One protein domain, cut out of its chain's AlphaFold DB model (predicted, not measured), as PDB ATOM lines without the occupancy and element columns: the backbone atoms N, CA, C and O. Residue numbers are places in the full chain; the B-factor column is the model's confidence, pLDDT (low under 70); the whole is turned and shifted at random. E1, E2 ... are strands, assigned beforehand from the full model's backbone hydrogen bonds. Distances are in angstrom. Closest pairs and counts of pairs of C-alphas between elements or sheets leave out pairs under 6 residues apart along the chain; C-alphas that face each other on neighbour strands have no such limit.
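What this domain is: This is residues 38 to 240 of the 244 residues of an uncharacterized protein of Desulfobacterales bacterium SG8_35_2 (UniProt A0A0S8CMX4). With little regular structure, this is a small sandwich, the strongly twisted sheet E3 E2 E5 E6 face to face with E4 E1 E7, while residues 130 to 240, with no named element, wind outside it. The 203 printed residues include seven named strands, E1 to E7 in chain order, and no named helix: all strand, 50 residues. The first sheet is antiparallel, the second mixed; the whole is compact, radius of gyration of the C-alphas 16.2 A, spans 44 by 41 by 32 A.

How they stand to each other: Start at E2, residues 50 to 55: E3, residues 60 to 64, forms a hairpin with it, N 53 to O 61 2.8 A. E5, residues 85 to 92, is antiparallel to E2, N 52 to O 89 2.8 A, and forms a hairpin with E6, residues 100 to 107, N 104 to O 88 2.8 A. E1, residues 39 to 46, is antiparallel to E4, residues 73 to 81, N 42 to O 77 2.8 A, and parallel to E7, residues 124 to 129, N 45 to O 128 2.8 A.

Where its parts are: Find E1's first C-alpha, 39, at (101.845, 5.771, 49.656); E7 ends at C-alpha 129, (86.749, 22.270, 54.524). E4 spans 24.2 A, E5 23.5 A.

The domain as a whole: The printed part has no cut; the link E6 to E7 is long. Residues 189 to 196 and 235 to 240 have pLDDT under 70.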
ATOM      1  N   GLY A  38     104.029   2.120  47.023       87.50
ATOM      2  CA  GLY A  38     104.050   3.490  47.529       87.50
ATOM      3  C   GLY A  38     102.834   3.904  48.359       87.50
ATOM      4  O   GLY A  38     101.972   3.095  48.703       87.50
ATOM      5  N   THR A  39     102.825   5.178  48.741       95.31
ATOM      6  CA  THR A  39     101.845   5.771  49.656       95.31
ATOM      7  C   THR A  39     101.187   7.002  49.043       95.31
ATOM      8  O   THR A  39     101.716   7.607  48.107       95.31
ATOM      9  N   GLY A  40     100.020   7.367  49.564       96.62
ATOM     10  CA  GLY A  40      99.314   8.607  49.270       96.62
ATOM     11  C   GLY A  40      99.057   9.424  50.536       96.62
ATOM     12  O   GLY A  40      99.510   9.085  51.630       96.62
ATOM     13  N   SER A  41      98.329  10.527  50.381       98.31
ATOM     14  CA  SER A  41      97.933  11.376  51.505       98.31
ATOM     15  C   SER A  41      96.525  11.934  51.344       98.31
ATOM     16  O   SER A  41      96.058  12.177  50.229       98.31
ATOM     17  N   ILE A  42      95.870  12.187  52.470       98.62
ATOM     18  CA  ILE A  42      94.602  12.909  52.542       98.62
ATOM     19  C   ILE A  42      94.834  14.187  53.343       98.62
ATOM     20  O   ILE A  42      95.425  14.174  54.425       98.62
ATOM     21  N   VAL A  43      94.379  15.308  52.795       98.75
ATOM     22  CA  VAL A  43      94.481  16.630  53.414       98.75
ATOM     23  C   VAL A  43      93.116  17.292  53.480       98.75
ATOM     24  O   VAL A  43      92.199  16.965  52.728       98.75
ATOM     25  N   GLY A  44      92.988  18.262  54.371       98.31
ATOM     26  CA  GLY A  44      91.795  19.082  54.469       98.31
ATOM     27  C   GLY A  44      91.844  19.972  55.694       98.31
ATOM     28  O   GLY A  44      92.878  20.115  56.353       98.31
ATOM     29  N   THR A  45      90.704  20.575  56.001       98.31
ATOM     30  CA  THR A  45      90.505  21.335  57.230       98.31
ATOM     31  C   THR A  45      89.203  20.936  57.902       98.31
ATOM     32  O   THR A  45      88.202  20.685  57.234       98.31
ATOM     33  N   VAL A  46      89.210  20.920  59.227       97.31
ATOM     34  CA  VAL A  46      88.048  20.624  60.071       97.31
ATOM     35  C   VAL A  46      87.987  21.631  61.218       97.31
ATOM     36  O   VAL A  46      89.023  22.189  61.584       97.31
ATOM     37  N   PRO A  47      86.818  21.858  61.833       93.06
ATOM     38  CA  PRO A  47      86.751  22.565  63.107       93.06
ATOM     39  C   PRO A  47      87.102  21.640  64.293       93.06
ATOM     40  O   PRO A  47      87.406  22.126  65.381       93.06
ATOM     41  N   GLY A  48      87.054  20.316  64.074       80.31
ATOM     42  CA  GLY A  48      87.387  19.253  65.029       80.31
ATOM     43  C   GLY A  48      88.868  18.935  65.122       80.31
ATOM     44  O   GLY A  48      89.697  19.726  64.671       80.31
ATOM     45  N   THR A  49      89.192  17.776  65.697       85.31
ATOM     46  CA  THR A  49      90.544  17.536  66.224       85.31
ATOM     47  C   THR A  49      91.137  16.207  65.804       85.31
ATOM     48  O   THR A  49      92.312  16.193  65.464       85.31
ATOM     49  N   VAL A  50      90.367  15.117  65.778       95.44
ATOM     50  CA  VAL A  50      90.883  13.775  65.458       95.44
ATOM     51  C   VAL A  50      90.349  13.298  64.113       95.44
ATOM     52  O   VAL A  50      89.164  13.454  63.818       95.44
ATOM     53  N   ILE A  51      91.241  12.725  63.307       97.06
ATOM     54  CA  ILE A  51      90.925  12.058  62.048       97.06
ATOM     55  C   ILE A  51      91.511  10.649  62.124       97.06
ATOM     56  O   ILE A  51      92.729  10.489  62.228       97.06
ATOM     57  N   GLU A  52      90.640   9.652  62.068       96.00
ATOM     58  CA  GLU A  52      90.976   8.233  62.020       96.00
ATOM     59  C   GLU A  52      90.731   7.700  60.606       96.00
ATOM     60  O   GLU A  52      89.801   8.139  59.923       96.00
ATOM     61  N   ALA A  53      91.557   6.754  60.171       96.12
ATOM     62  CA  ALA A  53      91.361   6.025  58.928       96.12
ATOM     63  C   ALA A  53      91.514   4.524  59.161       96.12
ATOM     64  O   ALA A  53      92.547   4.070  59.658       96.12
ATOM     65  N   TYR A  54      90.487   3.778  58.765       94.19
ATOM     66  CA  TYR A  54      90.389   2.328  58.888       94.19
ATOM     67  C   TYR A  54      90.604   1.698  57.517       94.19
ATOM     68  O   TYR A  54      89.811   1.914  56.601       94.19
ATOM     69  N   GLY A  55      91.705   0.973  57.357       92.12
ATOM     70  CA  GLY A  55      92.070   0.290  56.126       92.12
ATOM     71  C   GLY A  55      91.430  -1.090  56.030       92.12
ATOM     72  O   GLY A  55      91.391  -1.840  57.001       92.12
ATOM     73  N   GLU A  56      91.009  -1.479  54.830       89.50
ATOM     74  CA  GLU A  56      90.484  -2.827  54.534       89.50
ATOM     75  C   GLU A  56      91.512  -3.949  54.728       89.50
ATOM     76  O   GLU A  56      91.175  -5.128  54.672       89.50
ATOM     77  N   ASN A  57      92.783  -3.602  54.916       85.69
ATOM     78  CA  ASN A  57      93.846  -4.540  55.254       85.69
ATOM     79  C   ASN A  57      94.103  -4.647  56.770       85.69
ATOM     80  O   ASN A  57      95.045  -5.351  57.133       85.69
ATOM     81  N   GLY A  58      93.328  -3.952  57.608       86.81
ATOM     82  CA  GLY A  58      93.509  -3.862  59.064       86.81
ATOM     83  C   GLY A  58      94.473  -2.764  59.516       86.81
ATOM     84  O   GLY A  58      94.768  -2.624  60.699       86.81
ATOM     85  N   GLU A  59      95.014  -1.957  58.596       89.00
ATOM     86  CA  GLU A  59      95.799  -0.798  59.020       89.00
ATOM     87  C   GLU A  59      94.902   0.282  59.609       89.00
ATOM     88  O   GLU A  59      93.848   0.613  59.069       89.00
ATOM     89  N   TYR A  60      95.383   0.896  60.680       91.00
ATOM     90  CA  TYR A  60      94.743   2.031  61.316       91.00
ATOM     91  C   TYR A  60      95.704   3.217  61.319       91.00
ATOM     92  O   TYR A  60      96.851   3.112  61.767       91.00
ATOM     93  N   PHE A  61      95.216   4.362  60.851       93.56
ATOM     94  CA  PHE A  61      95.940   5.627  60.882       93.56
ATOM     95  C   PHE A  61      95.173   6.652  61.706       93.56
ATOM     96  O   PHE A  61      93.946   6.690  61.713       93.56
ATOM     97  N   LEU A  62      95.926   7.518  62.377       93.50
ATOM     98  CA  LEU A  62      95.404   8.578  63.223       93.50
ATOM     99  C   LEU A  62      96.223   9.838  62.986       93.50
ATOM    100  O   LEU A  62      97.453   9.812  63.046       93.50
ATOM    101  N   THR A  63      95.542  10.959  62.789       95.25
ATOM    102  CA  THR A  63      96.162  12.282  62.786       95.25
ATOM    103  C   THR A  63      95.311  13.275  63.563       95.25
ATOM    104  O   THR A  63      94.130  13.046  63.838       95.25
ATOM    105  N   TYR A  64      95.931  14.399  63.915       95.12
ATOM    106  CA  TYR A  64      95.272  15.497  64.602       95.12
ATOM    107  C   TYR A  64      95.294  16.750  63.738       95.12
ATOM    108  O   TYR A  64      96.337  17.133  63.190       95.12
ATOM    109  N   SER A  65      94.154  17.430  63.665       95.81
ATOM    110  CA  SER A  65      94.098  18.763  63.084       95.81
ATOM    111  C   SER A  65      94.924  19.743  63.930       95.81
ATOM    112  O   SER A  65      95.043  19.626  65.153       95.81
ATOM    113  N   GLN A  66      95.544  20.716  63.273       95.19
ATOM    114  CA  GLN A  66      96.402  21.700  63.921       95.19
ATOM    115  C   GLN A  66      95.633  22.999  64.128       95.19
ATOM    116  O   GLN A  66      95.312  23.707  63.171       95.19
ATOM    117  N   THR A  67      95.366  23.360  65.383       91.19
ATOM    118  CA  THR A  67      94.728  24.643  65.695       91.19
ATOM    119  C   THR A  67      95.578  25.802  65.175       91.19
ATOM    120  O   THR A  67      96.746  25.958  65.527       91.19
ATOM    121  N   ASN A  68      94.969  26.661  64.363       89.25
ATOM    122  CA  ASN A  68      95.622  27.821  63.748       89.25
ATOM    123  C   ASN A  68      94.914  29.148  64.085       89.25
ATOM    124  O   ASN A  68      95.194  30.177  63.471       89.25
ATOM    125  N   GLY A  69      93.996  29.129  65.060       87.31
ATOM    126  CA  GLY A  69      93.205  30.293  65.467       87.31
ATOM    127  C   GLY A  69      92.037  30.624  64.531       87.31
ATOM    128  O   GLY A  69      91.457  31.702  64.658       87.31
ATOM    129  N   THR A  70      91.702  29.723  63.606       91.94
ATOM    130  CA  THR A  70      90.511  29.784  62.745       91.94
ATOM    131  C   THR A  70      89.604  28.586  63.027       91.94
ATOM    132  O   THR A  70      89.949  27.748  63.843       91.94
ATOM    133  N   ASP A  71      88.460  28.490  62.364       90.19
ATOM    134  CA  ASP A  71      87.607  27.293  62.316       90.19
ATOM    135  C   ASP A  71      88.053  26.271  61.246       90.19
ATOM    136  O   ASP A  71      87.437  25.220  61.092       90.19
ATOM    137  N   HIS A  72      89.138  26.556  60.521       95.88
ATOM    138  CA  HIS A  72      89.720  25.707  59.484       95.88
ATOM    139  C   HIS A  72      91.063  25.137  59.964       95.88
ATOM    140  O   HIS A  72      92.132  25.575  59.522       95.88
ATOM    141  N   HIS A  73      91.036  24.174  60.884       96.94
ATOM    142  CA  HIS A  73      92.250  23.521  61.376       96.94
ATOM    143  C   HIS A  73      92.762  22.512  60.339       96.94
ATOM    144  O   HIS A  73      92.048  21.551  60.043       96.94
ATOM    145  N   PRO A  74      93.962  22.696  59.755       98.00
ATOM    146  CA  PRO A  74      94.494  21.763  58.772       98.00
ATOM    147  C   PRO A  74      94.873  20.430  59.403       98.00
ATOM    148  O   PRO A  74      95.446  20.398  60.491       98.00
ATOM    149  N   PHE A  75      94.631  19.347  58.678       98.19
ATOM    150  CA  PHE A  75      95.159  18.023  58.989       98.19
ATOM    151  C   PHE A  75      95.897  17.445  57.777       98.19
ATOM    152  O   PHE A  75      95.665  17.842  56.631       98.19
ATOM    153  N   LEU A  76      96.796  16.507  58.059       98.00
ATOM    154  CA  LEU A  76      97.487  15.686  57.075       98.00
ATOM    155  C   LEU A  76      97.462  14.252  57.589       98.00
ATOM    156  O   LEU A  76      97.961  13.980  58.681       98.00
ATOM    157  N   LEU A  77      96.863  13.373  56.800       97.06
ATOM    158  CA  LEU A  77      96.931  11.933  56.955       97.06
ATOM    159  C   LEU A  77      97.872  11.436  55.853       97.06
ATOM    160  O   LEU A  77      97.504  11.431  54.677       97.06
ATOM    161  N   ASP A  78      99.118  11.159  56.209       95.75
ATOM    162  CA  ASP A  78     100.184  10.765  55.292       95.75
ATOM    163  C   ASP A  78     100.492   9.269  55.375       95.75
ATOM    164  O   ASP A  78      99.951   8.540  56.202       95.75
ATOM    165  N   ASP A  79     101.336   8.819  54.450       94.88
ATOM    166  CA  ASP A  79     101.840   7.451  54.381       94.88
ATOM    167  C   ASP A  79     100.762   6.356  54.305       94.88
ATOM    168  O   ASP A  79     101.027   5.198  54.623       94.88
ATOM    169  N   LEU A  80      99.574   6.692  53.789       94.44
ATOM    170  CA  LEU A  80      98.522   5.715  53.526       94.44
ATOM    171  C   LEU A  80      98.921   4.790  52.365       94.44
ATOM    172  O   LEU A  80      99.202   5.298  51.276       94.44
ATOM    173  N   PRO A  81      98.922   3.456  52.539       93.44
ATOM    174  CA  PRO A  81      99.177   2.505  51.465       93.44
ATOM    175  C   PRO A  81      98.327   2.746  50.215       93.44
ATOM    176  O   PRO A  81      97.097   2.768  50.273       93.44
ATOM    177  N   ALA A  82      98.984   2.856  49.060       91.19
ATOM    178  CA  ALA A  82      98.276   2.904  47.790       91.19
ATOM    179  C   ALA A  82      97.554   1.570  47.506       91.19
ATOM    180  O   ALA A  82      98.064   0.491  47.822       91.19
ATOM    181  N   GLY A  83      96.371   1.646  46.893       88.81
ATOM    182  CA  GLY A  83      95.539   0.492  46.534       88.81
ATOM    183  C   GLY A  83      94.752  -0.141  47.689       88.81
ATOM    184  O   GLY A  83      94.040  -1.118  47.465       88.81
ATOM    185  N   VAL A  84      94.851   0.395  48.908       90.00
ATOM    186  CA  VAL A  84      94.022  -0.015  50.053       90.00
ATOM    187  C   VAL A  84      92.818   0.922  50.164       90.00
ATOM    188  O   VAL A  84      92.964   2.134  50.010       90.00
ATOM    189  N   GLY A  85      91.631   0.358  50.405       91.69
ATOM    190  CA  GLY A  85      90.437   1.133  50.728       91.69
ATOM    191  C   GLY A  85      90.465   1.598  52.176       91.69
ATOM    192  O   GLY A  85      90.702   0.790  53.071       91.69
ATOM    193  N   PHE A  86      90.222   2.887  52.391       94.50
ATOM    194  CA  PHE A  86      90.153   3.512  53.708       94.50
ATOM    195  C   PHE A  86      88.781   4.122  53.967       94.50
ATOM    196  O   PHE A  86      88.214   4.778  53.089       94.50
ATOM    197  N   TYR A  87      88.310   3.977  55.202       96.06
ATOM    198  CA  TYR A  87      87.121   4.638  55.731       96.06
ATOM    199  C   TYR A  87      87.551   5.665  56.765       96.06
ATOM    200  O   TYR A  87      88.334   5.354  57.665       96.06
ATOM    201  N   LEU A  88      87.068   6.897  56.626       97.75
ATOM    202  CA  LEU A  88      87.442   7.982  57.525       97.75
ATOM    203  C   LEU A  88      86.404   8.166  58.621       97.75
ATOM    204  O   LEU A  88      85.203   8.192  58.359       97.75
ATOM    205  N   VAL A  89      86.888   8.406  59.833       97.56
ATOM    206  CA  VAL A  89      86.075   8.855  60.960       97.56
ATOM    207  C   VAL A  89      86.686  10.131  61.498       97.56
ATOM    208  O   VAL A  89      87.890  10.211  61.737       97.56
ATOM    209  N   MET A  90      85.864  11.159  61.670       97.62
ATOM    210  CA  MET A  90      86.306  12.428  62.234       97.62
ATOM    211  C   MET A  90      85.604  12.686  63.551       97.62
ATOM    212  O   MET A  90      84.390  12.525  63.670       97.62
ATOM    213  N   ILE A  91      86.382  13.106  64.543       95.94
ATOM    214  CA  ILE A  91      85.910  13.260  65.912       95.94
ATOM    215  C   ILE A  91      86.125  14.706  66.358       95.94
ATOM    216  O   ILE A  91      87.214  15.283  66.223       95.94
ATOM    217  N   THR A  92      85.062  15.306  66.888       95.69
ATOM    218  CA  THR A  92      85.098  16.611  67.558       95.69
ATOM    219  C   THR A  92      84.901  16.425  69.056       95.69
ATOM    220  O   THR A  92      84.255  15.476  69.498       95.69
ATOM    221  N   ASN A  93      85.453  17.350  69.850       91.94
ATOM    222  CA  ASN A  93      85.414  17.290  71.316       91.94
ATOM    223  C   ASN A  93      85.942  15.949  71.872       91.94
ATOM    224  O   ASN A  93      85.404  15.417  72.847       91.94
ATOM    225  N   GLU A  94      86.973  15.400  71.239       88.94
ATOM    226  CA  GLU A  94      87.597  14.135  71.596       88.94
ATOM    227  C   GLU A  94      88.043  14.124  73.059       88.94
ATOM    228  O   GLU A  94      88.488  15.140  73.605       88.94
ATOM    229  N   ASN A  95      87.954  12.964  73.709       82.56
ATOM    230  CA  ASN A  95      88.315  12.798  75.125       82.56
ATOM    231  C   ASN A  95      87.511  13.694  76.091       82.56
ATOM    232  O   ASN A  95      87.931  13.937  77.229       82.56
ATOM    233  N   THR A  96      86.343  14.178  75.669       87.06
ATOM    234  CA  THR A  96      85.402  14.903  76.527       87.06
ATOM    235  C   THR A  96      84.093  14.130  76.673       87.06
ATOM    236  O   THR A  96      83.790  13.230  75.901       87.06
ATOM    237  N   GLY A  97      83.256  14.508  77.644       84.62
ATOM    238  CA  GLY A  97      81.893  13.969  77.762       84.62
ATOM    239  C   GLY A  97      80.913  14.490  76.699       84.62
ATOM    240  O   GLY A  97      79.706  14.427  76.908       84.62
ATOM    241  N   SER A  98      81.407  15.111  75.629       90.38
ATOM    242  CA  SER A  98      80.619  15.665  74.521       90.38
ATOM    243  C   SER A  98      81.264  15.354  73.169       90.38
ATOM    244  O   SER A  98      81.095  16.127  72.225       90.38
ATOM    245  N   GLU A  99      82.032  14.261  73.123       94.12
ATOM    246  CA  GLU A  99      82.607  13.688  71.909       94.12
ATOM    247  C   GLU A  99      81.512  13.436  70.867       94.12
ATOM    248  O   GLU A  99      80.396  13.049  71.218       94.12
ATOM    249  N   ILE A 100      81.825  13.706  69.601       96.38
ATOM    250  CA  ILE A 100      80.937  13.423  68.474       96.38
ATOM    251  C   ILE A 100      81.746  12.664  67.434       96.38
ATOM    252  O   ILE A 100      82.755  13.183  66.951       96.38
ATOM    253  N   VAL A 101      81.305  11.459  67.091       96.31
ATOM    254  CA  VAL A 101      81.997  10.556  66.169       96.31
ATOM    255  C   VAL A 101      81.256  10.538  64.840       96.31
ATOM    256  O   VAL A 101      80.120  10.079  64.772       96.31
ATOM    257  N   MET A 102      81.898  11.043  63.787       97.75
ATOM    258  CA  MET A 102      81.307  11.200  62.456       97.75
ATOM    259  C   MET A 102      82.056  10.336  61.431       97.75
ATOM    260  O   MET A 102      83.088  10.782  60.916       97.75
ATOM    261  N   PRO A 103      81.556   9.131  61.098       97.81
ATOM    262  CA  PRO A 103      81.959   8.414  59.889       97.81
ATOM    263  C   PRO A 103      81.733   9.304  58.667       97.81
ATOM    264  O   PRO A 103      80.712   9.983  58.587       97.81
ATOM    265  N   ILE A 104      82.681   9.364  57.739       98.06
ATOM    266  CA  ILE A 104      82.620  10.280  56.595       98.06
ATOM    267  C   ILE A 104      82.239   9.513  55.336       98.06
ATOM    268  O   ILE A 104      82.911   8.556  54.962       98.06
ATOM    269  N   ALA A 105      81.224  10.004  54.629       97.44
ATOM    270  CA  ALA A 105      80.850   9.495  53.316       97.44
ATOM    271  C   ALA A 105      80.596  10.627  52.316       97.44
ATOM    272  O   ALA A 105      80.585  11.819  52.630       97.44
ATOM    273  N   PHE A 106      80.417  10.246  51.063       95.50
ATOM    274  CA  PHE A 106      80.256  11.137  49.925       95.50
ATOM    275  C   PHE A 106      79.350  10.476  48.886       95.50
ATOM    276  O   PHE A 106      79.004   9.302  48.987       95.50
ATOM    277  N   GLN A 107      78.906  11.264  47.907       95.44
ATOM    278  CA  GLN A 107      77.925  10.811  46.925       95.44
ATOM    279  C   GLN A 107      78.541  10.575  45.550       95.44
ATOM    280  O   GLN A 107      79.382  11.356  45.101       95.44
ATOM    281  N   THR A 108      78.069   9.548  44.849       94.38
ATOM    282  CA  THR A 108      78.327   9.343  43.418       94.38
ATOM    283  C   THR A 108      77.509  10.325  42.578       94.38
ATOM    284  O   THR A 108      76.617  11.022  43.076       94.38
ATOM    285  N   SER A 109      77.754  10.373  41.269       95.19
ATOM    286  CA  SER A 109      76.961  11.199  40.350       95.19
ATOM    287  C   SER A 109      75.480  10.798  40.267       95.19
ATOM    288  O   SER A 109      74.646  11.590  39.821       95.19
ATOM    289  N   GLN A 110      75.146   9.592  40.729       93.19
ATOM    290  CA  GLN A 110      73.808   9.016  40.803       93.19
ATOM    291  C   GLN A 110      73.155   9.227  42.181       93.19
ATOM    292  O   GLN A 110      71.972   8.923  42.343       93.19
ATOM    293  N   GLY A 111      73.886   9.794  43.148       92.44
ATOM    294  CA  GLY A 111      73.419  10.041  44.513       92.44
ATOM    295  C   GLY A 111      73.552   8.842  45.453       92.44
ATOM    296  O   GLY A 111      73.006   8.885  46.554       92.44
ATOM    297  N   GLU A 112      74.256   7.787  45.038       91.88
ATOM    298  CA  GLU A 112      74.595   6.661  45.911       91.88
ATOM    299  C   GLU A 112      75.626   7.117  46.942       91.88
ATOM    300  O   GLU A 112      76.491   7.936  46.631       91.88
ATOM    301  N   VAL A 113      75.505   6.627  48.173       92.81
ATOM    302  CA  VAL A 113      76.412   6.966  49.271       92.81
ATOM    303  C   VAL A 113      77.531   5.936  49.316       92.81
ATOM    304  O   VAL A 113      77.270   4.739  49.283       92.81
ATOM    305  N   VAL A 114      78.767   6.416  49.388       92.31
ATOM    306  CA  VAL A 114      79.989   5.613  49.492       92.31
ATOM    307  C   VAL A 114      80.956   6.297  50.454       92.31
ATOM    308  O   VAL A 114      81.020   7.524  50.502       92.31
ATOM    309  N   ALA A 115      81.705   5.507  51.221       94.62
ATOM    310  CA  ALA A 115      82.656   5.999  52.229       94.62
ATOM    311  C   ALA A 115      84.120   5.627  51.928       94.62
ATOM    312  O   ALA A 115      85.049   6.184  52.511       94.62
ATOM    313  N   ARG A 116      84.328   4.708  50.981       93.88
ATOM    314  CA  ARG A 116      85.625   4.112  50.670       93.88
ATOM    315  C   ARG A 116      86.508   5.036  49.834       93.88
ATOM    316  O   ARG A 116      86.133   5.432  48.732       93.88
ATOM    317  N   ILE A 117      87.711   5.320  50.322       95.25
ATOM    318  CA  ILE A 117      88.737   6.099  49.618       95.25
ATOM    319  C   ILE A 117      89.896   5.181  49.237       95.25
ATOM    320  O   ILE A 117      90.467   4.526  50.105       95.25
ATOM    321  N   VAL A 118      90.286   5.169  47.962       93.81
ATOM    322  CA  VAL A 118      91.493   4.473  47.491       93.81
ATOM    323  C   VAL A 118      92.460   5.480  46.899       93.81
ATOM    324  O   VAL A 118      92.087   6.311  46.075       93.81
ATOM    325  N   LEU A 119      93.719   5.384  47.316       93.50
ATOM    326  CA  LEU A 119      94.796   6.233  46.824       93.50
ATOM    327  C   LEU A 119      95.654   5.479  45.809       93.50
ATOM    328  O   LEU A 119      96.068   4.345  46.048       93.50
ATOM    329  N   ASN A 120      95.986   6.143  44.710       92.50
ATOM    330  CA  ASN A 120      97.087   5.778  43.828       92.50
ATOM    331  C   ASN A 120      98.431   6.240  44.423       92.50
ATOM    332  O   ASN A 120      98.487   7.126  45.282       92.50
ATOM    333  N   GLU A 121      99.535   5.657  43.948       93.44
ATOM    334  CA  GLU A 121     100.887   6.024  44.388       93.44
ATOM    335  C   GLU A 121     101.140   7.535  44.233       93.44
ATOM    336  O   GLU A 121     100.995   8.104  43.149       93.44
ATOM    337  N   GLY A 122     101.537   8.192  45.326       94.44
ATOM    338  CA  GLY A 122     101.844   9.623  45.360       94.44
ATOM    339  C   GLY A 122     100.627  10.543  45.230       94.44
ATOM    340  O   GLY A 122     100.801  11.761  45.144       94.44
ATOM    341  N   GLN A 123      99.406  10.001  45.210       96.38
ATOM    342  CA  GLN A 123      98.189  10.798  45.133       96.38
ATOM    343  C   GLN A 123      97.963  11.574  46.433       96.38
ATOM    344  O   GLN A 123      98.150  11.062  47.539       96.38
ATOM    345  N   GLN A 124      97.517  12.818  46.288       98.25
ATOM    346  CA  GLN A 124      96.977  13.608  47.383       98.25
ATOM    347  C   GLN A 124      95.508  13.901  47.106       98.25
ATOM    348  O   GLN A 124      95.186  14.514  46.088       98.25
ATOM    349  N   ILE A 125      94.638  13.479  48.019       98.50
ATOM    350  CA  ILE A 125      93.218  13.825  48.014       98.50
ATOM    351  C   ILE A 125      93.014  15.002  48.962       98.50
ATOM    352  O   ILE A 125      93.359  14.930  50.140       98.50
ATOM    353  N   ASP A 126      92.442  16.087  48.452       98.69
ATOM    354  CA  ASP A 126      92.067  17.254  49.249       98.69
ATOM    355  C   ASP A 126      90.559  17.235  49.498       98.69
ATOM    356  O   ASP A 126      89.778  17.370  48.556       98.69
ATOM    357  N   LEU A 127      90.148  17.085  50.757       98.62
ATOM    358  CA  LEU A 127      88.742  17.073  51.174       98.62
ATOM    359  C   LEU A 127      88.158  18.477  51.388       98.62
ATOM    360  O   LEU A 127      86.974  18.611  51.699       98.62
ATOM    361  N   GLY A 128      88.943  19.541  51.199       98.44
ATOM    362  CA  GLY A 128      88.505  20.917  51.409       98.44
ATOM    363  C   GLY A 128      88.256  21.234  52.884       98.44
ATOM    364  O   GLY A 128      89.010  20.813  53.763       98.44
ATOM    365  N   HIS A 129      87.219  22.024  53.162       97.94
ATOM    366  CA  HIS A 129      86.749  22.270  54.524       97.94
ATOM    367  C   HIS A 129      85.537  21.398  54.838       97.94
ATOM    368  O   HIS A 129      84.527  21.467  54.140       97.94
ATOM    369  N   ILE A 130      85.631  20.592  55.891       97.88
ATOM    370  CA  ILE A 130      84.538  19.729  56.342       97.88
ATOM    371  C   ILE A 130      83.911  20.366  57.589       97.88
ATOM    372  O   ILE A 130      84.548  20.385  58.646       97.88
ATOM    373  N   PRO A 131      82.680  20.903  57.495       96.31
ATOM    374  CA  PRO A 131      82.027  21.641  58.575       96.31
ATOM    375  C   PRO A 131      81.385  20.685  59.596       96.31
ATOM    376  O   PRO A 131      80.164  20.603  59.712       96.31
ATOM    377  N   LEU A 132      82.221  19.939  60.317       96.56
ATOM    378  CA  LEU A 132      81.790  18.937  61.295       96.56
ATOM    379  C   LEU A 132      80.898  19.525  62.401       96.56
ATOM    380  O   LEU A 132      81.029  20.695  62.781       96.56
ATOM    381  N   TYR A 133      80.036  18.685  62.980       96.25
ATOM    382  CA  TYR A 133      79.261  19.053  64.162       96.25
ATOM    383  C   TYR A 133      80.183  19.331  65.350       96.25
ATOM    384  O   TYR A 133      81.097  18.567  65.640       96.25
ATOM    385  N   LEU A 134      79.922  20.418  66.073       94.50
ATOM    386  CA  LEU A 134      80.649  20.796  67.292       94.50
ATOM    387  C   LEU A 134      79.809  20.602  68.553       94.50
ATOM    388  O   LEU A 134      80.320  20.691  69.669       94.50
ATOM    389  N   ASN A 135      78.508  20.369  68.390       94.25
ATOM    390  CA  ASN A 135      77.592  20.104  69.481       94.25
ATOM    391  C   ASN A 135      76.615  19.003  69.079       94.25
ATOM    392  O   ASN A 135      75.979  19.101  68.034       94.25
ATOM    393  N   CYS A 136      76.436  18.012  69.947       93.00
ATOM    394  CA  CYS A 136      75.543  16.889  69.684       93.00
ATOM    395  C   CYS A 136      74.078  17.316  69.459       93.00
ATOM    396  O   CYS A 136      73.349  16.681  68.715       93.00
ATOM    397  N   SER A 137      73.664  18.483  69.967       93.75
ATOM    398  CA  SER A 137      72.345  19.075  69.671       93.75
ATOM    399  C   SER A 137      72.151  19.472  68.196       93.75
ATOM    400  O   SER A 137      71.042  19.835  67.810       93.75
ATOM    401  N   GLN A 138      73.221  19.500  67.393       94.50
ATOM    402  CA  GLN A 138      73.158  19.712  65.944       94.50
ATOM    403  C   GLN A 138      72.844  18.416  65.190       94.50
ATOM    404  O   GLN A 138      72.347  18.490  64.066       94.50
ATOM    405  N   VAL A 139      73.122  17.258  65.796       95.19
ATOM    406  CA  VAL A 139      72.833  15.951  65.213       95.19
ATOM    407  C   VAL A 139      71.330  15.712  65.315       95.19
ATOM    408  O   VAL A 139      70.713  15.880  66.368       95.19
ATOM    409  N   VAL A 140      70.709  15.402  64.180       95.31
ATOM    410  CA  VAL A 140      69.267  15.160  64.102       95.31
ATOM    411  C   VAL A 140      68.962  13.689  64.370       95.31
ATOM    412  O   VAL A 140      69.757  12.821  64.033       95.31
ATOM    413  N   TYR A 141      67.766  13.411  64.895       94.31
ATOM    414  CA  TYR A 141      67.308  12.052  65.218       94.31
ATOM    415  C   TYR A 141      67.418  11.059  64.050       94.31
ATOM    416  O   TYR A 141      67.660   9.881  64.262       94.31
ATOM    417  N   ASP A 142      67.249  11.516  62.805       93.88
ATOM    418  CA  ASP A 142      67.360  10.631  61.640       93.88
ATOM    419  C   ASP A 142      68.799  10.157  61.368       93.88
ATOM    420  O   ASP A 142      68.970   9.233  60.574       93.88
ATOM    421  N   VAL A 143      69.806  10.808  61.958       94.75
ATOM    422  CA  VAL A 143      71.240  10.505  61.808       94.75
ATOM    423  C   VAL A 143      71.786   9.773  63.034       94.75
ATOM    424  O   VAL A 143      72.642   8.920  62.874       94.75
ATOM    425  N   ASP A 144      71.286  10.091  64.226       95.62
ATOM    426  CA  ASP A 144      71.637   9.432  65.490       95.62
ATOM    427  C   ASP A 144      70.342   9.177  66.301       95.62
ATOM    428  O   ASP A 144      69.925  10.016  67.114       95.62
ATOM    429  N   PRO A 145      69.605   8.091  65.990       94.44
ATOM    430  CA  PRO A 145      68.381   7.708  66.691       94.44
ATOM    431  C   PRO A 145      68.525   7.453  68.192       94.44
ATOM    432  O   PRO A 145      67.550   7.665  68.928       94.44
ATOM    433  N   ASP A 146      69.673   6.958  68.657       93.38
ATOM    434  CA  ASP A 146      69.877   6.631  70.071       93.38
ATOM    435  C   ASP A 146      70.412   7.821  70.899       93.38
ATOM    436  O   ASP A 146      70.244   7.853  72.126       93.38
ATOM    437  N   GLY A 147      70.921   8.854  70.221       93.44
ATOM    438  CA  GLY A 147      71.360  10.122  70.792       93.44
ATOM    439  C   GLY A 147      72.678  10.020  71.552       93.44
ATOM    440  O   GLY A 147      72.892  10.804  72.488       93.44
ATOM    441  N   ASN A 148      73.520   9.038  71.227       92.56
ATOM    442  CA  ASN A 148      74.800   8.803  71.891       92.56
ATOM    443  C   ASN A 148      75.959   9.644  71.301       92.56
ATOM    444  O   ASN A 148      77.062   9.617  71.851       92.56
ATOM    445  N   CYS A 149      75.692  10.440  70.256       94.19
ATOM    446  CA  CYS A 149      76.638  11.292  69.527       94.19
ATOM    447  C   CYS A 149      77.688  10.531  68.696       94.19
ATOM    448  O   CYS A 149      78.644  11.133  68.205       94.19
ATOM    449  N   ILE A 150      77.505   9.232  68.505       94.31
ATOM    450  CA  ILE A 150      78.117   8.418  67.461       94.31
ATOM    451  C   ILE A 150      77.063   8.331  66.366       94.31
ATOM    452  O   ILE A 150      75.923   7.965  66.615       94.31
ATOM    453  N   LEU A 151      77.401   8.796  65.170       96.31
ATOM    454  CA  LEU A 151      76.408   8.884  64.114       96.31
ATOM    455  C   LEU A 151      76.099   7.486  63.551       96.31
ATOM    456  O   LEU A 151      76.967   6.891  62.922       96.31
ATOM    457  N   ASP A 152      74.838   7.059  63.658       94.94
ATOM    458  CA  ASP A 152      74.265   5.852  63.027       94.94
ATOM    459  C   ASP A 152      74.020   6.023  61.510       94.94
ATOM    460  O   ASP A 152      73.379   5.200  60.858       94.94
ATOM    461  N   LYS A 153      74.459   7.148  60.929       95.19
ATOM    462  CA  LYS A 153      74.552   7.376  59.482       95.19
ATOM    463  C   LYS A 153      75.769   8.225  59.175       95.19
ATOM    464  O   LYS A 153      75.992   9.223  59.866       95.19
ATOM    465  N   PRO A 154      76.493   7.958  58.084       96.38
ATOM    466  CA  PRO A 154      77.689   8.720  57.795       96.38
ATOM    467  C   PRO A 154      77.378  10.201  57.528       96.38
ATOM    468  O   PRO A 154      76.370  10.582  56.922       96.38
ATOM    469  N   PHE A 155      78.294  11.060  57.965       97.50
ATOM    470  CA  PHE A 155      78.323  12.476  57.649       97.50
ATOM    471  C   PHE A 155      78.667  12.655  56.165       97.50
ATOM    472  O   PHE A 155      79.795  12.407  55.732       97.50
ATOM    473  N   LEU A 156      77.684  13.102  55.383       97.56
ATOM    474  CA  LEU A 156      77.854  13.342  53.954       97.56
ATOM    475  C   LEU A 156      78.610  14.648  53.700       97.56
ATOM    476  O   LEU A 156      78.178  15.720  54.125       97.56
ATOM    477  N   LEU A 157      79.712  14.565  52.954       97.50
ATOM    478  CA  LEU A 157      80.440  15.747  52.500       97.50
ATOM    479  C   LEU A 157      79.563  16.625  51.600       97.50
ATOM    480  O   LEU A 157      79.021  16.168  50.593       97.50
ATOM    481  N   ASP A 158      79.490  17.914  51.937       95.62
ATOM    482  CA  ASP A 158      78.712  18.910  51.202       95.62
ATOM    483  C   ASP A 158      79.639  19.915  50.506       95.62
ATOM    484  O   ASP A 158      80.249  20.793  51.128       95.62
ATOM    485  N   GLU A 159      79.729  19.808  49.180       96.31
ATOM    486  CA  GLU A 159      80.549  20.706  48.364       96.31
ATOM    487  C   GLU A 159      80.065  22.163  48.402       96.31
ATOM    488  O   GLU A 159      80.863  23.086  48.215       96.31
ATOM    489  N   SER A 160      78.782  22.407  48.686       96.81
ATOM    490  CA  SER A 160      78.248  23.764  48.844       96.81
ATOM    491  C   SER A 160      78.722  24.441  50.134       96.81
ATOM    492  O   SER A 160      78.723  25.671  50.217       96.81
ATOM    493  N   MET A 161      79.195  23.645  51.095       95.56
ATOM    494  CA  MET A 161      79.725  24.090  52.382       95.56
ATOM    495  C   MET A 161      81.261  24.083  52.441       95.56
ATOM    496  O   MET A 161      81.840  24.368  53.487       95.56
ATOM    497  N   GLY A 162      81.928  23.821  51.313       96.19
ATOM    498  CA  GLY A 162      83.383  23.927  51.174       96.19
ATOM    499  C   GLY A 162      84.139  22.601  51.198       96.19
ATOM    500  O   GLY A 162      85.360  22.613  51.009       96.19
ATOM    501  N   SER A 163      83.449  21.472  51.376       97.88
ATOM    502  CA  SER A 163      84.067  20.152  51.238       97.88
ATOM    503  C   SER A 163      84.354  19.842  49.768       97.88
ATOM    504  O   SER A 163      83.830  20.482  48.856       97.88
ATOM    505  N   LYS A 164      85.200  18.852  49.513       98.56
ATOM    506  CA  LYS A 164      85.483  18.348  48.168       98.56
ATOM    507  C   LYS A 164      85.230  16.856  48.141       98.56
ATOM    508  O   LYS A 164      85.719  16.126  48.996       98.56
ATOM    509  N   ASN A 165      84.483  16.413  47.138       97.94
ATOM    510  CA  ASN A 165      84.194  14.999  46.964       97.94
ATOM    511  C   ASN A 165      85.472  14.253  46.513       97.94
ATOM    512  O   ASN A 165      86.021  14.601  45.457       97.94
ATOM    513  N   PRO A 166      85.969  13.263  47.278       97.81
ATOM    514  CA  PRO A 166      87.191  12.537  46.936       97.81
ATOM    515  C   PRO A 166      87.043  11.704  45.658       97.81
ATOM    516  O   PRO A 166      87.992  11.627  44.885       97.81
ATOM    517  N   LEU A 167      85.841  11.210  45.341       96.75
ATOM    518  CA  LEU A 167      85.589  10.429  44.124       96.75
ATOM    519  C   LEU A 167      85.892  11.198  42.830       96.75
ATOM    520  O   LEU A 167      86.190  10.607  41.803       96.75
ATOM    521  N   LYS A 168      85.823  12.536  42.852       97.56
ATOM    522  CA  LYS A 168      86.178  13.378  41.691       97.56
ATOM    523  C   LYS A 168      87.690  13.506  41.487       97.56
ATOM    524  O   LYS A 168      88.127  14.078  40.491       97.56
ATOM    525  N   GLN A 169      88.466  13.066  42.471       97.38
ATOM    526  CA  GLN A 169      89.924  13.111  42.501       97.38
ATOM    527  C   GLN A 169      90.534  11.715  42.338       97.38
ATOM    528  O   GLN A 169      91.720  11.634  42.030       97.38
ATOM    529  N   MET A 170      89.741  10.663  42.559       95.12
ATOM    530  CA  MET A 170      90.112   9.251  42.479       95.12
ATOM    531  C   MET A 170      89.833   8.657  41.092       95.12
ATOM    532  O   MET A 170      88.971   9.148  40.366       95.12
ATOM    533  N   ASP A 171      90.619   7.638  40.762       93.19
ATOM    534  CA  ASP A 171      90.539   6.749  39.592       93.19
ATOM    535  C   ASP A 171      91.192   5.442  40.066       93.19
ATOM    536  O   ASP A 171      92.394   5.213  39.872       93.19
ATOM    537  N   ALA A 172      90.475   4.711  40.924       90.62
ATOM    538  CA  ALA A 172      91.080   3.674  41.761       90.62
ATOM    539  C   ALA A 172      91.490   2.425  40.964       90.62
ATOM    540  O   ALA A 172      92.481   1.768  41.299       90.62
ATOM    541  N   ASP A 173      90.768   2.106  39.894       88.38
ATOM    542  CA  ASP A 173      91.068   0.991  38.997       88.38
ATOM    543  C   ASP A 173      91.925   1.412  37.782       88.38
ATOM    544  O   ASP A 173      92.385   0.550  37.024       88.38
ATOM    545  N   ASN A 174      92.263   2.704  37.679       90.00
ATOM    546  CA  ASN A 174      93.145   3.299  36.675       90.00
ATOM    547  C   ASN A 174      92.618   3.147  35.238       90.00
ATOM    548  O   ASN A 174      93.395   2.922  34.293       90.00
ATOM    549  N   ASP A 175      91.307   3.263  35.052       89.69
ATOM    550  CA  ASP A 175      90.653   3.156  33.750       89.69
ATOM    551  C   ASP A 175      90.525   4.515  33.016       89.69
ATOM    552  O   ASP A 175      90.225   4.556  31.813       89.69
ATOM    553  N   ASN A 176      90.940   5.612  33.666       92.06
ATOM    554  CA  ASN A 176      90.854   7.018  33.234       92.06
ATOM    555  C   ASN A 176      89.455   7.645  33.343       92.06
ATOM    556  O   ASN A 176      89.198   8.698  32.735       92.06
ATOM    557  N   ILE A 177      88.556   7.039  34.106       92.62
ATOM    558  CA  ILE A 177      87.283   7.597  34.543       92.62
ATOM    559  C   ILE A 177      87.421   7.883  36.040       92.62
ATOM    560  O   ILE A 177      88.016   7.124  36.785       92.62
ATOM    561  N   ASN A 178      86.934   9.042  36.492       95.00
ATOM    562  CA  ASN A 178      86.945   9.293  37.932       95.00
ATOM    563  C   ASN A 178      85.800   8.537  38.603       95.00
ATOM    564  O   ASN A 178      84.677   8.532  38.082       95.00
ATOM    565  N   ASP A 179      86.061   8.018  39.798       93.94
ATOM    566  CA  ASP A 179      85.145   7.162  40.557       93.94
ATOM    567  C   ASP A 179      83.769   7.820  40.814       93.94
ATOM    568  O   ASP A 179      82.771   7.141  41.060       93.94
ATOM    569  N   TYR A 180      83.672   9.158  40.729       96.25
ATOM    570  CA  TYR A 180      82.412   9.892  40.915       96.25
ATOM    571  C   TYR A 180      81.399   9.610  39.802       96.25
ATOM    572  O   TYR A 180      80.195   9.577  40.069       96.25
ATOM    573  N   VAL A 181      81.860   9.446  38.558       94.94
ATOM    574  CA  VAL A 181      80.999   9.144  37.400       94.94
ATOM    575  C   VAL A 181      81.139   7.713  36.903       94.94
ATOM    576  O   VAL A 181      80.347   7.304  36.049       94.94
ATOM    577  N   ASP A 182      82.135   6.983  37.396       90.81
ATOM    578  CA  ASP A 182      82.318   5.581  37.063       90.81
ATOM    579  C   ASP A 182      81.115   4.756  37.532       90.81
ATOM    580  O   ASP A 182      80.569   4.979  38.606       90.81
ATOM    581  N   SER A 183      80.678   3.813  36.703       86.62
ATOM    582  CA  SER A 183      79.624   2.857  37.041       86.62
ATOM    583  C   SER A 183      80.057   1.779  38.027       86.62
ATOM    584  O   SER A 183      79.190   1.148  38.628       86.62
ATOM    585  N   ASP A 184      81.359   1.522  38.145       83.88
ATOM    586  CA  ASP A 184      81.893   0.610  39.149       83.88
ATOM    587  C   ASP A 184      82.641   1.334  40.268       83.88
ATOM    588  O   ASP A 184      83.185   0.664  41.131       83.88
ATOM    589  N   HIS A 185      82.630   2.670  40.298       85.31
ATOM    590  CA  HIS A 185      83.196   3.482  41.380       85.31
ATOM    591  C   HIS A 185      84.644   3.118  41.757       85.31
ATOM    592  O   HIS A 185      85.005   3.185  42.934       85.31
ATOM    593  N   GLY A 186      85.459   2.708  40.780       80.38
ATOM    594  CA  GLY A 186      86.856   2.340  41.004       80.38
ATOM    595  C   GLY A 186      87.039   0.924  41.570       80.38
ATOM    596  O   GLY A 186      88.116   0.566  42.056       80.38
ATOM    597  N   TYR A 187      85.994   0.092  41.528       76.69
ATOM    598  CA  TYR A 187      86.071  -1.334  41.862       76.69
ATOM    599  C   TYR A 187      86.520  -2.185  40.661       76.69
ATOM    600  O   TYR A 187      86.879  -3.358  40.826       76.69
ATOM    601  N   GLY A 188      86.519  -1.620  39.457       70.12
ATOM    602  CA  GLY A 188      86.991  -2.244  38.232       70.12
ATOM    603  C   GLY A 188      85.999  -3.200  37.561       70.12
ATOM    604  O   GLY A 188      85.057  -3.722  38.180       70.12
ATOM    605  N   PRO A 189      86.225  -3.518  36.274       59.16
ATOM    606  CA  PRO A 189      85.236  -4.175  35.433       59.16
ATOM    607  C   PRO A 189      84.933  -5.606  35.893       59.16
ATOM    608  O   PRO A 189      85.774  -6.505  35.837       59.16
ATOM    609  N   GLY A 190      83.677  -5.846  36.279       58.31
ATOM    610  CA  GLY A 190      83.169  -7.166  36.677       58.31
ATOM    611  C   GLY A 190      83.099  -7.408  38.186       58.31
ATOM    612  O   GLY A 190      82.619  -8.466  38.592       58.31
ATOM    613  N   SER A 191      83.499  -6.430  39.000       57.81
ATOM    614  CA  SER A 191      83.261  -6.406  40.451       57.81
ATOM    615  C   SER A 191      81.781  -6.202  40.809       57.81
ATOM    616  O   SER A 191      81.371  -6.466  41.934       57.81
ATOM    617  N   GLY A 192      80.958  -5.742  39.856       55.25
ATOM    618  CA  GLY A 192      79.540  -5.456  40.093       55.25
ATOM    619  C   GLY A 192      79.314  -4.393  41.173       55.25
ATOM    620  O   GLY A 192      78.240  -4.381  41.767       55.25
ATOM    621  N   GLY A 193      80.326  -3.564  41.454       53.25
ATOM    622  CA  GLY A 193      80.303  -2.580  42.532       53.25
ATOM    623  C   GLY A 193      80.462  -3.160  43.942       53.25
ATOM    624  O   GLY A 193      80.261  -2.436  44.907       53.25
ATOM    625  N   MET A 194      80.785  -4.453  44.093       49.38
ATOM    626  CA  MET A 194      80.864  -5.119  45.398       49.38
ATOM    627  C   MET A 194      82.211  -5.823  45.583       49.38
ATOM    628  O   MET A 194      82.404  -6.962  45.150       49.38
ATOM    629  N   TYR A 195      83.140  -5.167  46.279       57.50
ATOM    630  CA  TYR A 195      84.161  -5.895  47.030       57.50
ATOM    631  C   TYR A 195      83.569  -6.411  48.344       57.50
ATOM    632  O   TYR A 195      82.578  -5.888  48.847       57.50
ATOM    633  N   ASN A 196      84.193  -7.450  48.902       63.59
ATOM    634  CA  ASN A 196      83.988  -7.801  50.302       63.59
ATOM    635  C   ASN A 196      84.619  -6.689  51.144       63.59
ATOM    636  O   ASN A 196      85.831  -6.704  51.363       63.59
ATOM    637  N   ASN A 197      83.809  -5.702  51.508       79.38
ATOM    638  CA  ASN A 197      84.217  -4.581  52.326       79.38
ATOM    639  C   ASN A 197      84.488  -5.084  53.743       79.38
ATOM    640  O   ASN A 197      83.571  -5.380  54.503       79.38
ATOM    641  N   LEU A 198      85.767  -5.273  54.064       86.12
ATOM    642  CA  LEU A 198      86.148  -5.840  55.352       86.12
ATOM    643  C   LEU A 198      85.917  -4.869  56.505       86.12
ATOM    644  O   LEU A 198      85.769  -5.352  57.618       86.12
ATOM    645  N   GLN A 199      85.859  -3.558  56.233       89.69
ATOM    646  CA  GLN A 199      85.663  -2.536  57.260       89.69
ATOM    647  C   GLN A 199      84.262  -1.948  57.338       89.69
ATOM    648  O   GLN A 199      84.005  -1.222  58.280       89.69
ATOM    649  N   ASP A 200      83.368  -2.253  56.409       89.81
ATOM    650  CA  ASP A 200      81.962  -1.831  56.446       89.81
ATOM    651  C   ASP A 200      81.144  -2.985  55.842       89.81
ATOM    652  O   ASP A 200      80.917  -3.100  54.633       89.81
ATOM    653  N   GLN A 201      80.899  -3.980  56.699       87.69
ATOM    654  CA  GLN A 201      80.456  -5.316  56.299       87.69
ATOM    655  C   GLN A 201      79.037  -5.313  55.724       87.69
ATOM    656  O   GLN A 201      78.720  -6.132  54.850       87.69
ATOM    657  N   ASP A 202      78.172  -4.454  56.247       87.25
ATOM    658  CA  ASP A 202      76.777  -4.360  55.841       87.25
ATOM    659  C   ASP A 202      76.540  -3.302  54.744       87.25
ATOM    660  O   ASP A 202      75.506  -3.351  54.065       87.25
ATOM    661  N   GLY A 203      77.545  -2.466  54.463       87.81
ATOM    662  CA  GLY A 203      77.589  -1.542  53.339       87.81
ATOM    663  C   GLY A 203      76.829  -0.244  53.587       87.81
ATOM    664  O   GLY A 203      76.330   0.349  52.622       87.81
ATOM    665  N   ASP A 204      76.675   0.173  54.841       90.06
ATOM    666  CA  ASP A 204      75.973   1.400  55.217       90.06
ATOM    667  C   ASP A 204      76.894   2.643  55.270       90.06
ATOM    668  O   ASP A 204      76.417   3.789  55.308       90.06
ATOM    669  N   GLY A 205      78.209   2.430  55.155       90.75
ATOM    670  CA  GLY A 205      79.238   3.467  55.146       90.75
ATOM    671  C   GLY A 205      79.796   3.824  56.526       90.75
ATOM    672  O   GLY A 205      80.541   4.808  56.629       90.75
ATOM    673  N   ILE A 206      79.463   3.063  57.568       93.75
ATOM    674  CA  ILE A 206      80.017   3.181  58.916       93.75
ATOM    675  C   ILE A 206      81.075   2.090  59.115       93.75
ATOM    676  O   ILE A 206      80.823   0.918  58.865       93.75
ATOM    677  N   PRO A 207      82.291   2.435  59.580       94.06
ATOM    678  CA  PRO A 207      83.278   1.413  59.890       94.06
ATOM    679  C   PRO A 207      82.790   0.465  60.988       94.06
ATOM    680  O   PRO A 207      82.357   0.950  62.031       94.06
ATOM    681  N   ASN A 208      82.989  -0.845  60.819       92.12
ATOM    682  CA  ASN A 208      82.605  -1.923  61.741       92.12
ATOM    683  C   ASN A 208      82.916  -1.614  63.218       92.12
ATOM    684  O   ASN A 208      82.174  -1.990  64.120       92.12
ATOM    685  N   TYR A 209      84.029  -0.921  63.483       90.88
ATOM    686  CA  TYR A 209      84.423  -0.502  64.828       90.88
ATOM    687  C   TYR A 209      83.416   0.454  65.508       90.88
ATOM    688  O   TYR A 209      83.248   0.411  66.728       90.88
ATOM    689  N   TYR A 210      82.790   1.348  64.738       92.06
ATOM    690  CA  TYR A 210      81.792   2.325  65.198       92.06
ATOM    691  C   TYR A 210      80.358   1.967  64.818       92.06
ATOM    692  O   TYR A 210      79.441   2.675  65.225       92.06
ATOM    693  N   ASP A 211      80.177   0.902  64.053       91.81
ATOM    694  CA  ASP A 211      78.886   0.449  63.574       91.81
ATOM    695  C   ASP A 211      78.102  -0.237  64.721       91.81
ATOM    696  O   ASP A 211      78.563  -1.232  65.298       91.81
ATOM    697  N   PRO A 212      76.937   0.312  65.118       85.50
ATOM    698  CA  PRO A 212      76.138  -0.214  66.219       85.50
ATOM    699  C   PRO A 212      75.366  -1.497  65.873       85.50
ATOM    700  O   PRO A 212      74.988  -2.231  66.799       85.50
ATOM    701  N   ASP A 213      75.087  -1.768  64.597       87.75
ATOM    702  CA  ASP A 213      74.398  -2.971  64.125       87.75
ATOM    703  C   ASP A 213      75.304  -3.988  63.423       87.75
ATOM    704  O   ASP A 213      74.863  -5.122  63.171       87.75
ATOM    705  N   PHE A 214      76.596  -3.680  63.295       89.50
ATOM    706  CA  PHE A 214      77.640  -4.658  63.017       89.50
ATOM    707  C   PHE A 214      77.638  -5.807  64.033       89.50
ATOM    708  O   PHE A 214      77.517  -5.643  65.254       89.50
ATOM    709  N   VAL A 215      77.826  -7.026  63.520       87.44
ATOM    710  CA  VAL A 215      77.967  -8.238  64.331       87.44
ATOM    711  C   VAL A 215      79.430  -8.688  64.308       87.44
ATOM    712  O   VAL A 215      79.854  -9.295  63.322       87.44
ATOM    713  N   PRO A 216      80.189  -8.492  65.408       84.25
ATOM    714  CA  PRO A 216      81.607  -8.822  65.448       84.25
ATOM    715  C   PRO A 216      81.907 -10.288  65.161       84.25
ATOM    716  O   PRO A 216      81.194 -11.206  65.597       84.25
ATOM    717  N   TYR A 217      83.024 -10.519  64.478       85.25
ATOM    718  CA  TYR A 217      83.535 -11.863  64.264       85.25
ATOM    719  C   TYR A 217      84.032 -12.474  65.586       85.25
ATOM    720  O   TYR A 217      84.660 -11.795  66.395       85.25
ATOM    721  N   PRO A 218      83.823 -13.783  65.829       86.31
ATOM    722  CA  PRO A 218      84.339 -14.436  67.036       86.31
ATOM    723  C   PRO A 218      85.872 -14.470  67.131       86.31
ATOM    724  O   PRO A 218      86.408 -14.742  68.205       86.31
ATOM    725  N   ASN A 219      86.557 -14.298  66.001       89.94
ATOM    726  CA  ASN A 219      88.005 -14.356  65.840       89.94
ATOM    727  C   ASN A 219      88.526 -13.026  65.290       89.94
ATOM    728  O   ASN A 219      88.965 -12.963  64.149       89.94
ATOM    729  N   ASP A 220      88.410 -11.986  66.098       88.25
ATOM    730  CA  ASP A 220      88.912 -10.640  65.841       88.25
ATOM    731  C   ASP A 220      89.689 -10.230  67.100       88.25
ATOM    732  O   ASP A 220      89.114  -9.960  68.161       88.25
ATOM    733  N   SER A 221      91.009 -10.393  67.041       87.88
ATOM    734  CA  SER A 221      91.888 -10.322  68.209       87.88
ATOM    735  C   SER A 221      92.123  -8.896  68.695       87.88
ATOM    736  O   SER A 221      92.388  -8.706  69.889       87.88
ATOM    737  N   ASP A 222      92.062  -7.911  67.805       85.38
ATOM    738  CA  ASP A 222      92.321  -6.505  68.111       85.38
ATOM    739  C   ASP A 222      91.057  -5.629  68.079       85.38
ATOM    740  O   ASP A 222      91.082  -4.509  68.610       85.38
ATOM    741  N   GLY A 223      89.936  -6.208  67.644       85.62
ATOM    742  CA  GLY A 223      88.595  -5.652  67.734       85.62
ATOM    743  C   GLY A 223      88.332  -4.582  66.688       85.62
ATOM    744  O   GLY A 223      87.545  -3.676  66.970       85.62
ATOM    745  N   ASP A 224      89.035  -4.611  65.555       83.88
ATOM    746  CA  ASP A 224      88.890  -3.622  64.488       83.88
ATOM    747  C   ASP A 224      87.715  -3.919  63.539       83.88
ATOM    748  O   ASP A 224      87.340  -3.053  62.751       83.88
ATOM    749  N   GLY A 225      87.085  -5.092  63.669       87.19
ATOM    750  CA  GLY A 225      85.969  -5.543  62.845       87.19
ATOM    751  C   GLY A 225      86.370  -6.484  61.706       87.19
ATOM    752  O   GLY A 225      85.483  -7.040  61.049       87.19
ATOM    753  N   ILE A 226      87.663  -6.729  61.484       88.50
ATOM    754  CA  ILE A 226      88.178  -7.674  60.492       88.50
ATOM    755  C   ILE A 226      88.538  -8.995  61.190       88.50
ATOM    756  O   ILE A 226      89.229  -9.022  62.202       88.50
ATOM    757  N   PRO A 227      88.111 -10.159  60.667       89.12
ATOM    758  CA  PRO A 227      88.481 -11.422  61.289       89.12
ATOM    759  C   PRO A 227      89.976 -11.712  61.073       89.12
ATOM    760  O   PRO A 227      90.480 -11.562  59.960       89.12
ATOM    761  N   ASP A 228      90.647 -12.264  62.089       87.69
ATOM    762  CA  ASP A 228      92.097 -12.535  62.155       87.69
ATOM    763  C   ASP A 228      92.675 -13.202  60.892       87.69
ATOM    764  O   ASP A 228      93.838 -13.053  60.538       87.69
ATOM    765  N   ASN A 229      91.885 -14.028  60.202       87.31
ATOM    766  CA  ASN A 229      92.343 -14.745  59.012       87.31
ATOM    767  C   ASN A 229      92.355 -13.891  57.730       87.31
ATOM    768  O   ASN A 229      92.847 -14.368  56.704       87.31
ATOM    769  N   LEU A 230      91.760 -12.701  57.767       86.69
ATOM    770  CA  LEU A 230      91.710 -11.704  56.693       86.69
ATOM    771  C   LEU A 230      92.440 -10.412  57.076       86.69
ATOM    772  O   LEU A 230      92.836  -9.664  56.186       86.69
ATOM    773  N   ASP A 231      92.653 -10.196  58.368       86.12
ATOM    774  CA  ASP A 231      93.388  -9.068  58.906       86.12
ATOM    775  C   ASP A 231      94.914  -9.258  58.762       86.12
ATOM    776  O   ASP A 231      95.508 -10.256  59.189       86.12
ATOM    777  N   ARG A 232      95.583  -8.294  58.120       84.56
ATOM    778  CA  ARG A 232      97.046  -8.299  57.971       84.56
ATOM    779  C   ARG A 232      97.746  -7.771  59.229       84.56
ATOM    780  O   ARG A 232      98.930  -8.072  59.413       84.56
ATOM    781  N   TYR A 233      97.047  -7.018  60.074       80.94
ATOM    782  CA  TYR A 233      97.575  -6.237  61.188       80.94
ATOM    783  C   TYR A 233      96.947  -6.555  62.560       80.94
ATOM    784  O   TYR A 233      97.016  -5.700  63.433       80.94
ATOM    785  N   MET A 234      96.608  -7.834  62.795       73.19
ATOM    786  CA  MET A 234      96.068  -8.505  64.015       73.19
ATOM    787  C   MET A 234      96.652  -8.162  65.403       73.19
ATOM    788  O   MET A 234      96.335  -8.798  66.411       73.19
ATOM    789  N   SER A 235      97.641  -7.279  65.484       61.16
ATOM    790  CA  SER A 235      98.359  -6.931  66.712       61.16
ATOM    791  C   SER A 235      98.317  -5.443  67.042       61.16
ATOM    792  O   SER A 235      99.013  -5.025  67.974       61.16
ATOM    793  N   ILE A 236      97.531  -4.649  66.310       60.81
ATOM    794  CA  ILE A 236      97.401  -3.208  66.525       60.81
ATOM    795  C   ILE A 236      95.966  -2.920  66.969       60.81
ATOM    796  O   ILE A 236      95.118  -2.615  66.143       60.81
ATOM    797  N   PRO A 237      95.676  -2.945  68.287       57.16
ATOM    798  CA  PRO A 237      94.363  -2.546  68.766       57.16
ATOM    799  C   PRO A 237      94.063  -1.126  68.301       57.16
ATOM    800  O   PRO A 237      94.802  -0.204  68.672       57.16
ATOM    801  N   ALA A 238      92.939  -0.933  67.604       55.09
ATOM    802  CA  ALA A 238      92.395   0.393  67.294       55.09
ATOM    803  C   ALA A 238      92.348   1.284  68.557       55.09
ATOM    804  O   ALA A 238      92.572   2.493  68.526       55.09
ATOM    805  N   PHE A 239      92.176   0.660  69.729       47.12
ATOM    806  CA  PHE A 239      92.150   1.317  71.035       47.12
ATOM    807  C   PHE A 239      93.511   1.838  71.552       47.12
ATOM    808  O   PHE A 239      93.545   2.773  72.354       47.12
ATOM    809  N   GLN A 240      94.659   1.271  71.154       48.09
ATOM    810  CA  GLN A 240      95.960   1.665  71.732       48.09
ATOM    811  C   GLN A 240      96.485   3.019  71.234       48.09
ATOM    812  O   GLN A 240      97.388   3.582  71.862       48.09
TER     813      GLN A 240